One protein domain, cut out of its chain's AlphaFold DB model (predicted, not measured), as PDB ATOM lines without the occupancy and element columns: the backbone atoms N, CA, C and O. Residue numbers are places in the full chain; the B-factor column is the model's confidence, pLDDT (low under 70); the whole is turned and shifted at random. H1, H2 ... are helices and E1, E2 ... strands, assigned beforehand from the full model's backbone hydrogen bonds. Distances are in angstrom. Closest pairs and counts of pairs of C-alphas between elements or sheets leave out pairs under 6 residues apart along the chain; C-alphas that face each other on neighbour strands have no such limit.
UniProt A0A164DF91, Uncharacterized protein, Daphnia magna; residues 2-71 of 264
ATOM      1  N   HIS A   2     206.110 149.950 153.071       71.81
ATOM      2  CA  HIS A   2     205.862 150.965 154.113       71.81
ATOM      3  C   HIS A   2     206.474 152.355 153.853       71.81
ATOM      4  O   HIS A   2     205.850 153.357 154.188       71.81
ATOM      5  N   GLU A   3     207.652 152.439 153.230       75.94
ATOM      6  CA  GLU A   3     208.300 153.735 152.961       75.94
ATOM      7  C   GLU A   3     207.549 154.569 151.918       75.94
ATOM      8  O   GLU A   3     207.325 155.755 152.124       75.94
ATOM      9  N   GLN A   4     207.074 153.934 150.842       80.44
ATOM     10  CA  GLN A   4     206.233 154.579 149.826       80.44
ATOM     11  C   GLN A   4     204.937 155.136 150.432       80.44
ATOM     12  O   GLN A   4     204.538 156.251 150.111       80.44
ATOM     13  N   TYR A   5     204.313 154.398 151.359       83.31
ATOM     14  CA  TYR A   5     203.131 154.876 152.078       83.31
ATOM     15  C   TYR A   5     203.450 156.100 152.949       83.31
ATOM     16  O   TYR A   5     202.744 157.103 152.866       83.31
ATOM     17  N   LYS A   6     204.545 156.063 153.720       80.56
ATOM     18  CA  LYS A   6     204.973 157.198 154.551       80.56
ATOM     19  C   LYS A   6     205.221 158.457 153.711       80.56
ATOM     20  O   LYS A   6     204.657 159.503 154.019       80.56
ATOM     21  N   ILE A   7     205.962 158.327 152.609       82.75
ATOM     22  CA  ILE A   7     206.231 159.431 151.675       82.75
ATOM     23  C   ILE A   7     204.924 159.967 151.073       82.75
ATOM     24  O   ILE A   7     204.742 161.179 150.968       82.75
ATOM     25  N   SER A   8     203.983 159.093 150.702       84.19
ATOM     26  CA  SER A   8     202.700 159.526 150.130       84.19
ATOM     27  C   SER A   8     201.847 160.338 151.114       84.19
ATOM     28  O   SER A   8     201.265 161.344 150.724       84.19
ATOM     29  N   ILE A   9     201.832 159.961 152.396       85.25
ATOM     30  CA  ILE A   9     201.075 160.673 153.434       85.25
ATOM     31  C   ILE A   9     201.729 162.020 153.766       85.25
ATOM     32  O   ILE A   9     201.028 163.023 153.895       85.25
ATOM     33  N   GLU A  10     203.060 162.061 153.872       80.81
ATOM     34  CA  GLU A  10     203.804 163.309 154.108       80.81
ATOM     35  C   GLU A  10     203.609 164.289 152.943       80.81
ATOM     36  O   GLU A  10     203.233 165.441 153.153       80.81
ATOM     37  N   THR A  11     203.733 163.815 151.700       80.19
ATOM     38  CA  THR A  11     203.509 164.656 150.512       80.19
ATOM     39  C   THR A  11     202.059 165.123 150.375       80.19
ATOM     40  O   THR A  11     201.824 166.258 149.960       80.19
ATOM     41  N   GLU A  12     201.067 164.302 150.728       87.19
ATOM     42  CA  GLU A  12     199.664 164.731 150.746       87.19
ATOM     43  C   GLU A  12     199.430 165.835 151.787       87.19
ATOM     44  O   GLU A  12     198.770 166.838 151.490       87.19
ATOM     45  N   HIS A  13     200.006 165.682 152.982       81.88
ATOM     46  CA  HIS A  13     199.915 166.681 154.042       81.88
ATOM     47  C   HIS A  13     200.553 168.012 153.625       81.88
ATOM     48  O   HIS A  13     199.908 169.060 153.731       81.88
ATOM     49  N   ASP A  14     201.764 167.966 153.071       77.25
ATOM     50  CA  ASP A  14     202.491 169.149 152.609       77.25
ATOM     51  C   ASP A  14     201.757 169.856 151.466       77.25
ATOM     52  O   ASP A  14     201.606 171.080 151.475       77.25
ATOM     53  N   ASN A  15     201.219 169.100 150.506       85.88
ATOM     54  CA  ASN A  15     200.432 169.661 149.408       85.88
ATOM     55  C   ASN A  15     199.147 170.328 149.907       85.88
ATOM     56  O   ASN A  15     198.755 171.388 149.403       85.88
ATOM     57  N   LYS A  16     198.485 169.733 150.906       87.75
ATOM     58  CA  LYS A  16     197.298 170.323 151.526       87.75
ATOM     59  C   LYS A  16     197.651 171.618 152.252       87.75
ATOM     60  O   LYS A  16     196.983 172.625 152.027       87.75
ATOM     61  N   LEU A  17     198.719 171.623 153.047       83.88
ATOM     62  CA  LEU A  17     199.192 172.822 153.737       83.88
ATOM     63  C   LEU A  17     199.575 173.930 152.745       83.88
ATOM     64  O   LEU A  17     199.129 175.068 152.888       83.88
ATOM     65  N   ALA A  18     200.332 173.600 151.697       79.56
ATOM     66  CA  ALA A  18     200.714 174.551 150.656       79.56
ATOM     67  C   ALA A  18     199.490 175.156 149.948       79.56
ATOM     68  O   ALA A  18     199.472 176.352 149.637       79.56
ATOM     69  N   LYS A  19     198.441 174.354 149.726       87.12
ATOM     70  CA  LYS A  19     197.175 174.832 149.164       87.12
ATOM     71  C   LYS A  19     196.473 175.820 150.098       87.12
ATOM     72  O   LYS A  19     196.096 176.892 149.628       87.12
ATOM     73  N   GLU A  20     196.344 175.492 151.382       85.81
ATOM     74  CA  GLU A  20     195.723 176.377 152.381       85.81
ATOM     75  C   GLU A  20     196.493 177.700 152.510       85.81
ATOM     76  O   GLU A  20     195.899 178.777 152.450       85.81
ATOM     77  N   ILE A  21     197.828 177.641 152.580       79.19
ATOM     78  CA  ILE A  21     198.692 178.831 152.605       79.19
ATOM     79  C   ILE A  21     198.421 179.704 151.377       79.19
ATOM     80  O   ILE A  21     198.176 180.907 151.502       79.19
ATOM     81  N   ARG A  22     198.419 179.113 150.178       79.19
ATOM     82  CA  ARG A  22     198.169 179.844 148.930       79.19
ATOM     83  C   ARG A  22     196.786 180.503 148.912       79.19
ATOM     84  O   ARG A  22     196.663 181.643 148.454       79.19
ATOM     85  N   ASP A  23     195.765 179.819 149.416       81.56
ATOM     86  CA  ASP A  23     194.405 180.352 149.480       81.56
ATOM     87  C   ASP A  23     194.317 181.527 150.469       81.56
ATOM     88  O   ASP A  23     193.754 182.574 150.123       81.56
ATOM     89  N   VAL A  24     194.964 181.432 151.636       82.81
ATOM     90  CA  VAL A  24     195.078 182.539 152.603       82.81
ATOM     91  C   VAL A  24     195.801 183.742 151.990       82.81
ATOM     92  O   VAL A  24     195.286 184.862 152.052       82.81
ATOM     93  N   TYR A  25     196.940 183.536 151.322       76.94
ATOM     94  CA  TYR A  25     197.672 184.615 150.644       76.94
ATOM     95  C   TYR A  25     196.837 185.295 149.551       76.94
ATOM     96  O   TYR A  25     196.874 186.521 149.405       76.94
ATOM     97  N   CYS A  26     196.036 184.531 148.804       80.75
ATOM     98  CA  CYS A  26     195.119 185.078 147.806       80.75
ATOM     99  C   CYS A  26     194.056 185.987 148.448       80.75
ATOM    100  O   CYS A  26     193.789 187.086 147.948       80.75
ATOM    101  N   GLN A  27     193.472 185.573 149.577       77.56
ATOM    102  CA  GLN A  27     192.513 186.407 150.309       77.56
ATOM    103  C   GLN A  27     193.175 187.658 150.890       77.56
ATOM    104  O   GLN A  27     192.641 188.760 150.731       77.56
ATOM    105  N   LEU A  28     194.369 187.522 151.470       78.19
ATOM    106  CA  LEU A  28     195.147 188.652 151.978       78.19
ATOM    107  C   LEU A  28     195.436 189.672 150.868       78.19
ATOM    108  O   LEU A  28     195.256 190.873 151.065       78.19
ATOM    109  N   SER A  29     195.801 189.204 149.673       72.25
ATOM    110  CA  SER A  29     196.018 190.063 148.504       72.25
ATOM    111  C   SER A  29     194.755 190.841 148.109       72.25
ATOM    112  O   SER A  29     194.813 192.049 147.854       72.25
ATOM    113  N   LYS A  30     193.575 190.201 148.140       75.69
ATOM    114  CA  LYS A  30     192.289 190.881 147.891       75.69
ATOM    115  C   LYS A  30     191.989 191.959 148.936       75.69
ATOM    116  O   LYS A  30     191.496 193.027 148.568       75.69
ATOM    117  N   ILE A  31     192.289 191.703 150.211       78.19
ATOM    118  CA  ILE A  31     192.112 192.680 151.296       78.19
ATOM    119  C   ILE A  31     193.066 193.862 151.101       78.19
ATOM    120  O   ILE A  31     192.599 195.001 151.047       78.19
ATOM    121  N   LYS A  32     194.364 193.602 150.886       74.69
ATOM    122  CA  LYS A  32     195.373 194.642 150.613       74.69
ATOM    123  C   LYS A  32     194.977 195.513 149.417       74.69
ATOM    124  O   LYS A  32     195.053 196.737 149.492       74.69
ATOM    125  N   ARG A  33     194.449 194.911 148.343       74.62
ATOM    126  CA  ARG A  33     193.911 195.653 147.189       74.62
ATOM    127  C   ARG A  33     192.759 196.584 147.578       74.62
ATOM    128  O   ARG A  33     192.743 197.731 147.142       74.62
ATOM    129  N   ARG A  34     191.783 196.116 148.365       73.44
ATOM    130  CA  ARG A  34     190.658 196.960 148.815       73.44
ATOM    131  C   ARG A  34     191.137 198.101 149.709       73.44
ATOM    132  O   ARG A  34     190.715 199.233 149.500       73.44
ATOM    133  N   GLN A  35     192.040 197.820 150.644       75.31
ATOM    134  CA  GLN A  35     192.639 198.831 151.513       75.31
ATOM    135  C   GLN A  35     193.366 199.905 150.698       75.31
ATOM    136  O   GLN A  35     193.136 201.090 150.918       75.31
ATOM    137  N   ALA A  36     194.163 199.510 149.703       72.88
ATOM    138  CA  ALA A  36     194.822 200.447 148.801       72.88
ATOM    139  C   ALA A  36     193.835 201.332 148.028       72.88
ATOM    140  O   ALA A  36     194.058 202.532 147.911       72.88
ATOM    141  N   ILE A  37     192.729 200.766 147.529       71.75
ATOM    142  CA  ILE A  37     191.681 201.538 146.841       71.75
ATOM    143  C   ILE A  37     191.034 202.548 147.799       71.75
ATOM    144  O   ILE A  37     190.879 203.710 147.433       71.75
ATOM    145  N   MET A  38     190.697 202.130 149.023       70.50
ATOM    146  CA  MET A  38     190.116 203.018 150.038       70.50
ATOM    147  C   MET A  38     191.074 204.149 150.430       70.50
ATOM    148  O   MET A  38     190.663 205.304 150.500       70.50
ATOM    149  N   LEU A  39     192.359 203.840 150.630       71.38
ATOM    150  CA  LEU A  39     193.391 204.848 150.886       71.38
ATOM    151  C   LEU A  39     193.558 205.789 149.688       71.38
ATOM    152  O   LEU A  39     193.707 206.991 149.870       71.38
ATOM    153  N   ALA A  40     193.497 205.277 148.457       70.94
ATOM    154  CA  ALA A  40     193.666 206.094 147.257       70.94
ATOM    155  C   ALA A  40     192.515 207.091 147.055       70.94
ATOM    156  O   ALA A  40     192.730 208.162 146.488       70.94
ATOM    157  N   GLN A  41     191.308 206.758 147.528       71.06
ATOM    158  CA  GLN A  41     190.159 207.666 147.508       71.06
ATOM    159  C   GLN A  41     190.329 208.853 148.465       71.06
ATOM    160  O   GLN A  41     189.836 209.937 148.164       71.06
ATOM    161  N   THR A  42     191.015 208.667 149.597       68.81
ATOM    162  CA  THR A  42     191.241 209.738 150.578       68.81
ATOM    163  C   THR A  42     192.520 210.517 150.286       68.81
ATOM    164  O   THR A  42     192.505 211.747 150.285       68.81
ATOM    165  N   ASN A  43     193.624 209.819 150.014       70.44
ATOM    166  CA  ASN A  43     194.911 210.406 149.671       70.44
ATOM    167  C   ASN A  43     195.755 209.425 148.834       70.44
ATOM    168  O   ASN A  43     196.312 208.450 149.342       70.44
ATOM    169  N   GLY A  44     195.905 209.730 147.542       69.12
ATOM    170  CA  GLY A  44     196.698 208.922 146.611       69.12
ATOM    171  C   GLY A  44     198.177 208.777 146.997       69.12
ATOM    172  O   GLY A  44     198.749 207.716 146.755       69.12
ATOM    173  N   LEU A  45     198.779 209.787 147.640       74.00
ATOM    174  CA  LEU A  45     200.169 209.715 148.109       74.00
ATOM    175  C   LEU A  45     200.293 208.745 149.288       74.00
ATOM    176  O   LEU A  45     201.210 207.931 149.325       74.00
ATOM    177  N   LEU A  46     199.339 208.783 150.222       70.44
ATOM    178  CA  LEU A  46     199.319 207.873 151.371       70.44
ATOM    179  C   LEU A  46     199.112 206.416 150.932       70.44
ATOM    180  O   LEU A  46     199.740 205.506 151.469       70.44
ATOM    181  N   ALA A  47     198.266 206.191 149.924       72.50
ATOM    182  CA  ALA A  47     198.087 204.871 149.327       72.50
ATOM    183  C   ALA A  47     199.363 204.369 148.637       72.50
ATOM    184  O   ALA A  47     199.724 203.203 148.790       72.50
ATOM    185  N   ALA A  48     200.061 205.247 147.910       73.19
ATOM    186  CA  ALA A  48     201.343 204.920 147.296       73.19
ATOM    187  C   ALA A  48     202.403 204.581 148.359       73.19
ATOM    188  O   ALA A  48     203.091 203.573 148.214       73.19
ATOM    189  N   ALA A  49     202.457 205.342 149.458       72.38
ATOM    190  CA  ALA A  49     203.329 205.076 150.602       72.38
ATOM    191  C   ALA A  49     203.092 203.685 151.205       72.38
ATOM    192  O   ALA A  49     204.029 202.906 151.359       72.38
ATOM    193  N   ALA A  50     201.829 203.351 151.488       73.69
ATOM    194  CA  ALA A  50     201.441 202.067 152.072       73.69
ATOM    195  C   ALA A  50     201.739 200.868 151.152       73.69
ATOM    196  O   ALA A  50     201.884 199.743 151.624       73.69
ATOM    197  N   LEU A  51     201.824 201.100 149.840       72.56
ATOM    198  CA  LEU A  51     202.159 200.086 148.841       72.56
ATOM    199  C   LEU A  51     203.646 200.067 148.451       72.56
ATOM    200  O   LEU A  51     204.021 199.282 147.582       72.56
ATOM    201  N   GLY A  52     204.485 200.928 149.037       72.31
ATOM    202  CA  GLY A  52     205.895 201.060 148.650       72.31
ATOM    203  C   GLY A  52     206.095 201.559 147.212       72.31
ATOM    204  O   GLY A  52     207.134 201.310 146.604       72.31
ATOM    205  N   LEU A  53     205.096 202.236 146.642       70.81
ATOM    206  CA  LEU A  53     205.155 202.805 145.299       70.81
ATOM    207  C   LEU A  53     205.832 204.184 145.327       70.81
ATOM    208  O   LEU A  53     205.779 204.876 146.348       70.81
ATOM    209  N   PRO A  54     206.427 204.639 144.206       67.12
ATOM    210  CA  PRO A  54     206.909 206.010 144.093       67.12
ATOM    211  C   PRO A  54     205.751 206.971 144.379       67.12
ATOM    212  O   PRO A  54     204.780 207.037 143.623       67.12
ATOM    213  N   MET A  55     205.879 207.704 145.488       68.00
ATOM    214  CA  MET A  55     204.787 208.351 146.234       68.00
ATOM    215  C   MET A  55     203.916 209.309 145.421       68.00
ATOM    216  O   MET A  55     202.858 209.722 145.868       68.00
ATOM    217  N   CYS A  56     204.383 209.730 144.257       69.19
ATOM    218  CA  CYS A  56     204.060 211.044 143.746       69.19
ATOM    219  C   CYS A  56     203.910 211.044 142.202       69.19
ATOM    220  O   CYS A  56     203.946 212.068 141.522       69.19
ATOM    221  N   THR A  57     203.665 209.852 141.642       69.44
ATOM    222  CA  THR A  57     203.249 209.667 140.247       69.44
ATOM    223  C   THR A  57     201.730 209.534 140.166       69.44
ATOM    224  O   THR A  57     201.129 208.685 140.820       69.44
ATOM    225  N   ARG A  58     201.083 210.367 139.352       69.12
ATOM    226  CA  ARG A  58     199.650 210.277 139.058       69.12
ATOM    227  C   ARG A  58     199.444 210.288 137.555       69.12
ATOM    228  O   ARG A  58     199.906 211.196 136.877       69.12
ATOM    229  N   ILE A  59     198.704 209.313 137.041       65.06
ATOM    230  CA  ILE A  59     198.251 209.314 135.648       65.06
ATOM    231  C   ILE A  59     196.801 209.795 135.632       65.06
ATOM    232  O   ILE A  59     195.969 209.261 136.368       65.06
ATOM    233  N   TYR A  60     196.487 210.802 134.818       70.19
ATOM    234  CA  TYR A  60     195.110 211.227 134.571       70.19
ATOM    235  C   TYR A  60     194.778 211.140 133.083       70.19
ATOM    236  O   TYR A  60     195.540 211.580 132.224       70.19
ATOM    237  N   GLY A  61     193.639 210.518 132.780       68.25
ATOM    238  CA  GLY A  61     193.118 210.432 131.422       68.25
ATOM    239  C   GLY A  61     192.404 211.725 131.049       68.25
ATOM    240  O   GLY A  61     191.466 212.127 131.735       68.25
ATOM    241  N   PHE A  62     192.828 212.359 129.960       69.94
ATOM    242  CA  PHE A  62     192.130 213.483 129.342       69.94
ATOM    243  C   PHE A  62     191.680 213.068 127.936       69.94
ATOM    244  O   PHE A  62     192.409 213.188 126.948       69.94
ATOM    245  N   GLY A  63     190.475 212.496 127.850       76.69
ATOM    246  CA  GLY A  63     189.945 211.941 126.604       76.69
ATOM    247  C   GLY A  63     190.790 210.770 126.089       76.69
ATOM    248  O   GLY A  63     190.873 209.734 126.741       76.69
ATOM    249  N   LYS A  64     191.407 210.929 124.908       74.38
ATOM    250  CA  LYS A  64     192.275 209.913 124.275       74.38
ATOM    251  C   LYS A  64     193.749 209.988 124.705       74.38
ATOM    252  O   LYS A  64     194.519 209.111 124.330       74.38
ATOM    253  N   ALA A  65     194.149 211.019 125.449       72.00
ATOM    254  CA  ALA A  65     195.520 211.197 125.920       72.00
ATOM    255  C   ALA A  65     195.626 210.905 127.423       72.00
ATOM    256  O   ALA A  65     194.684 211.129 128.185       72.00
ATOM    257  N   MET A  66     196.789 210.418 127.853       71.50
ATOM    258  CA  MET A  66     197.130 210.244 129.264       71.50
ATOM    259  C   MET A  66     198.188 211.272 129.644       71.50
ATOM    260  O   MET A  66     199.151 211.460 128.903       71.50
ATOM    261  N   ILE A  67     198.023 211.921 130.794       70.56
ATOM    262  CA  ILE A  67     199.023 212.842 131.331       70.56
ATOM    263  C   ILE A  67     199.602 212.243 132.608       70.56
ATOM    264  O   ILE A  67     198.870 211.814 133.501       70.56
ATOM    265  N   LEU A  68     200.932 212.205 132.667       70.06
ATOM    266  CA  LEU A  68     201.705 211.760 133.815       70.06
ATOM    267  C   LEU A  68     202.135 212.986 134.626       70.06
ATOM    268  O   LEU A  68     202.931 213.799 134.167       70.06
ATOM    269  N   GLN A  69     201.604 213.112 135.834       72.94
ATOM    270  CA  GLN A  69     202.049 214.071 136.832       72.94
ATOM    271  C   GLN A  69     203.075 213.386 137.736       72.94
ATOM    272  O   GLN A  69     202.768 212.381 138.374       72.94
ATOM    273  N   GLN A  70     204.286 213.926 137.775       74.38
ATOM    274  CA  GLN A  70     205.358 213.556 138.697       74.38
ATOM    275  C   GLN A  70     205.654 214.759 139.589       74.38
ATOM    276  O   GLN A  70     205.457 215.898 139.166       74.38
ATOM    277  N   CYS A  71     206.118 214.527 140.810       77.81
ATOM    278  CA  CYS A  71     206.645 215.599 141.652       77.81
ATOM    279  C   CYS A  71     208.155 215.569 141.690       77.81
ATOM    280  O   CYS A  71     208.801 214.521 141.662       77.81
TER     281      CYS A  71
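This is residues 2 to 71 of the 264 residues of an uncharacterized protein of Daphnia magna (UniProt A0A164DF91). One very long helix, H1, makes nearly the whole length of this domain, and at its far end sits a small head: the short helix H2 folds back beside the last turns of H1, and a two-stranded hairpin, E1 and E2, is set crosswise beyond that end. Residues 2 to 31, within H1, stick out as a free arm, and residues 61 to 66, round the tip of the strand hairpin, stand free as well. The printed part has 70 residues with two named helices and then two named strands, in the order H1, H2, E1, E2; the sheet is E1 - E2, antiparallel, and the class is mostly helix. The whole is extended, with a radius of gyration of the C-alphas of 21.5 A and spans of 68 by 25 by 18 A.

H1 is residues 2 to 42, 60.7 A from first to last C-alpha, from C-alpha 2 at (205.862, 150.965, 154.113) to C-alpha 42 at (191.241, 209.738, 150.578). H2 is residues 44 to 50, 10.0 A long. E1 is residues 58 to 62, 12.7 A long, and E2 is residues 65 to 69, 13.0 A long, ending at C-alpha 69 at (202.049, 214.071, 136.832).

H1 touches H2 with residues 36 to 40 alone, and their closest C-alphas, those of Leu 39 and Ala 47, are 4.9 A apart. The two form a helical hairpin, running opposite ways at a shallow tilt of 30 degrees. In both helices every O i to N i+4 pair is within hydrogen-bond range. E1 and E2 form a hairpin of antiparallel neighbours, with 153 degrees between their directions. C-alphas 59 and 68 face each other at 4.6 A. N 60 and O 67 are within hydrogen-bond range at 2.9 A, and so are N 58 and O 69 at 2.8 A. H1 is apart from E1 and from E2, and H2 is apart from E2.

The two C-alphas farthest apart are those of His 2 and Gly 63, at 68.8 A. The printed part has no cut. The links from H1 to H2 and from E1 to E2 are tight, with 1 and 2 residues between the elements; the link from H2 to E1, with 7 residues, is short, and no link is long. The mean pLDDT of the printed part is 75.5, and 10 residues are under 70: residues 42 and 44, 54 to 59, and 61 to 62.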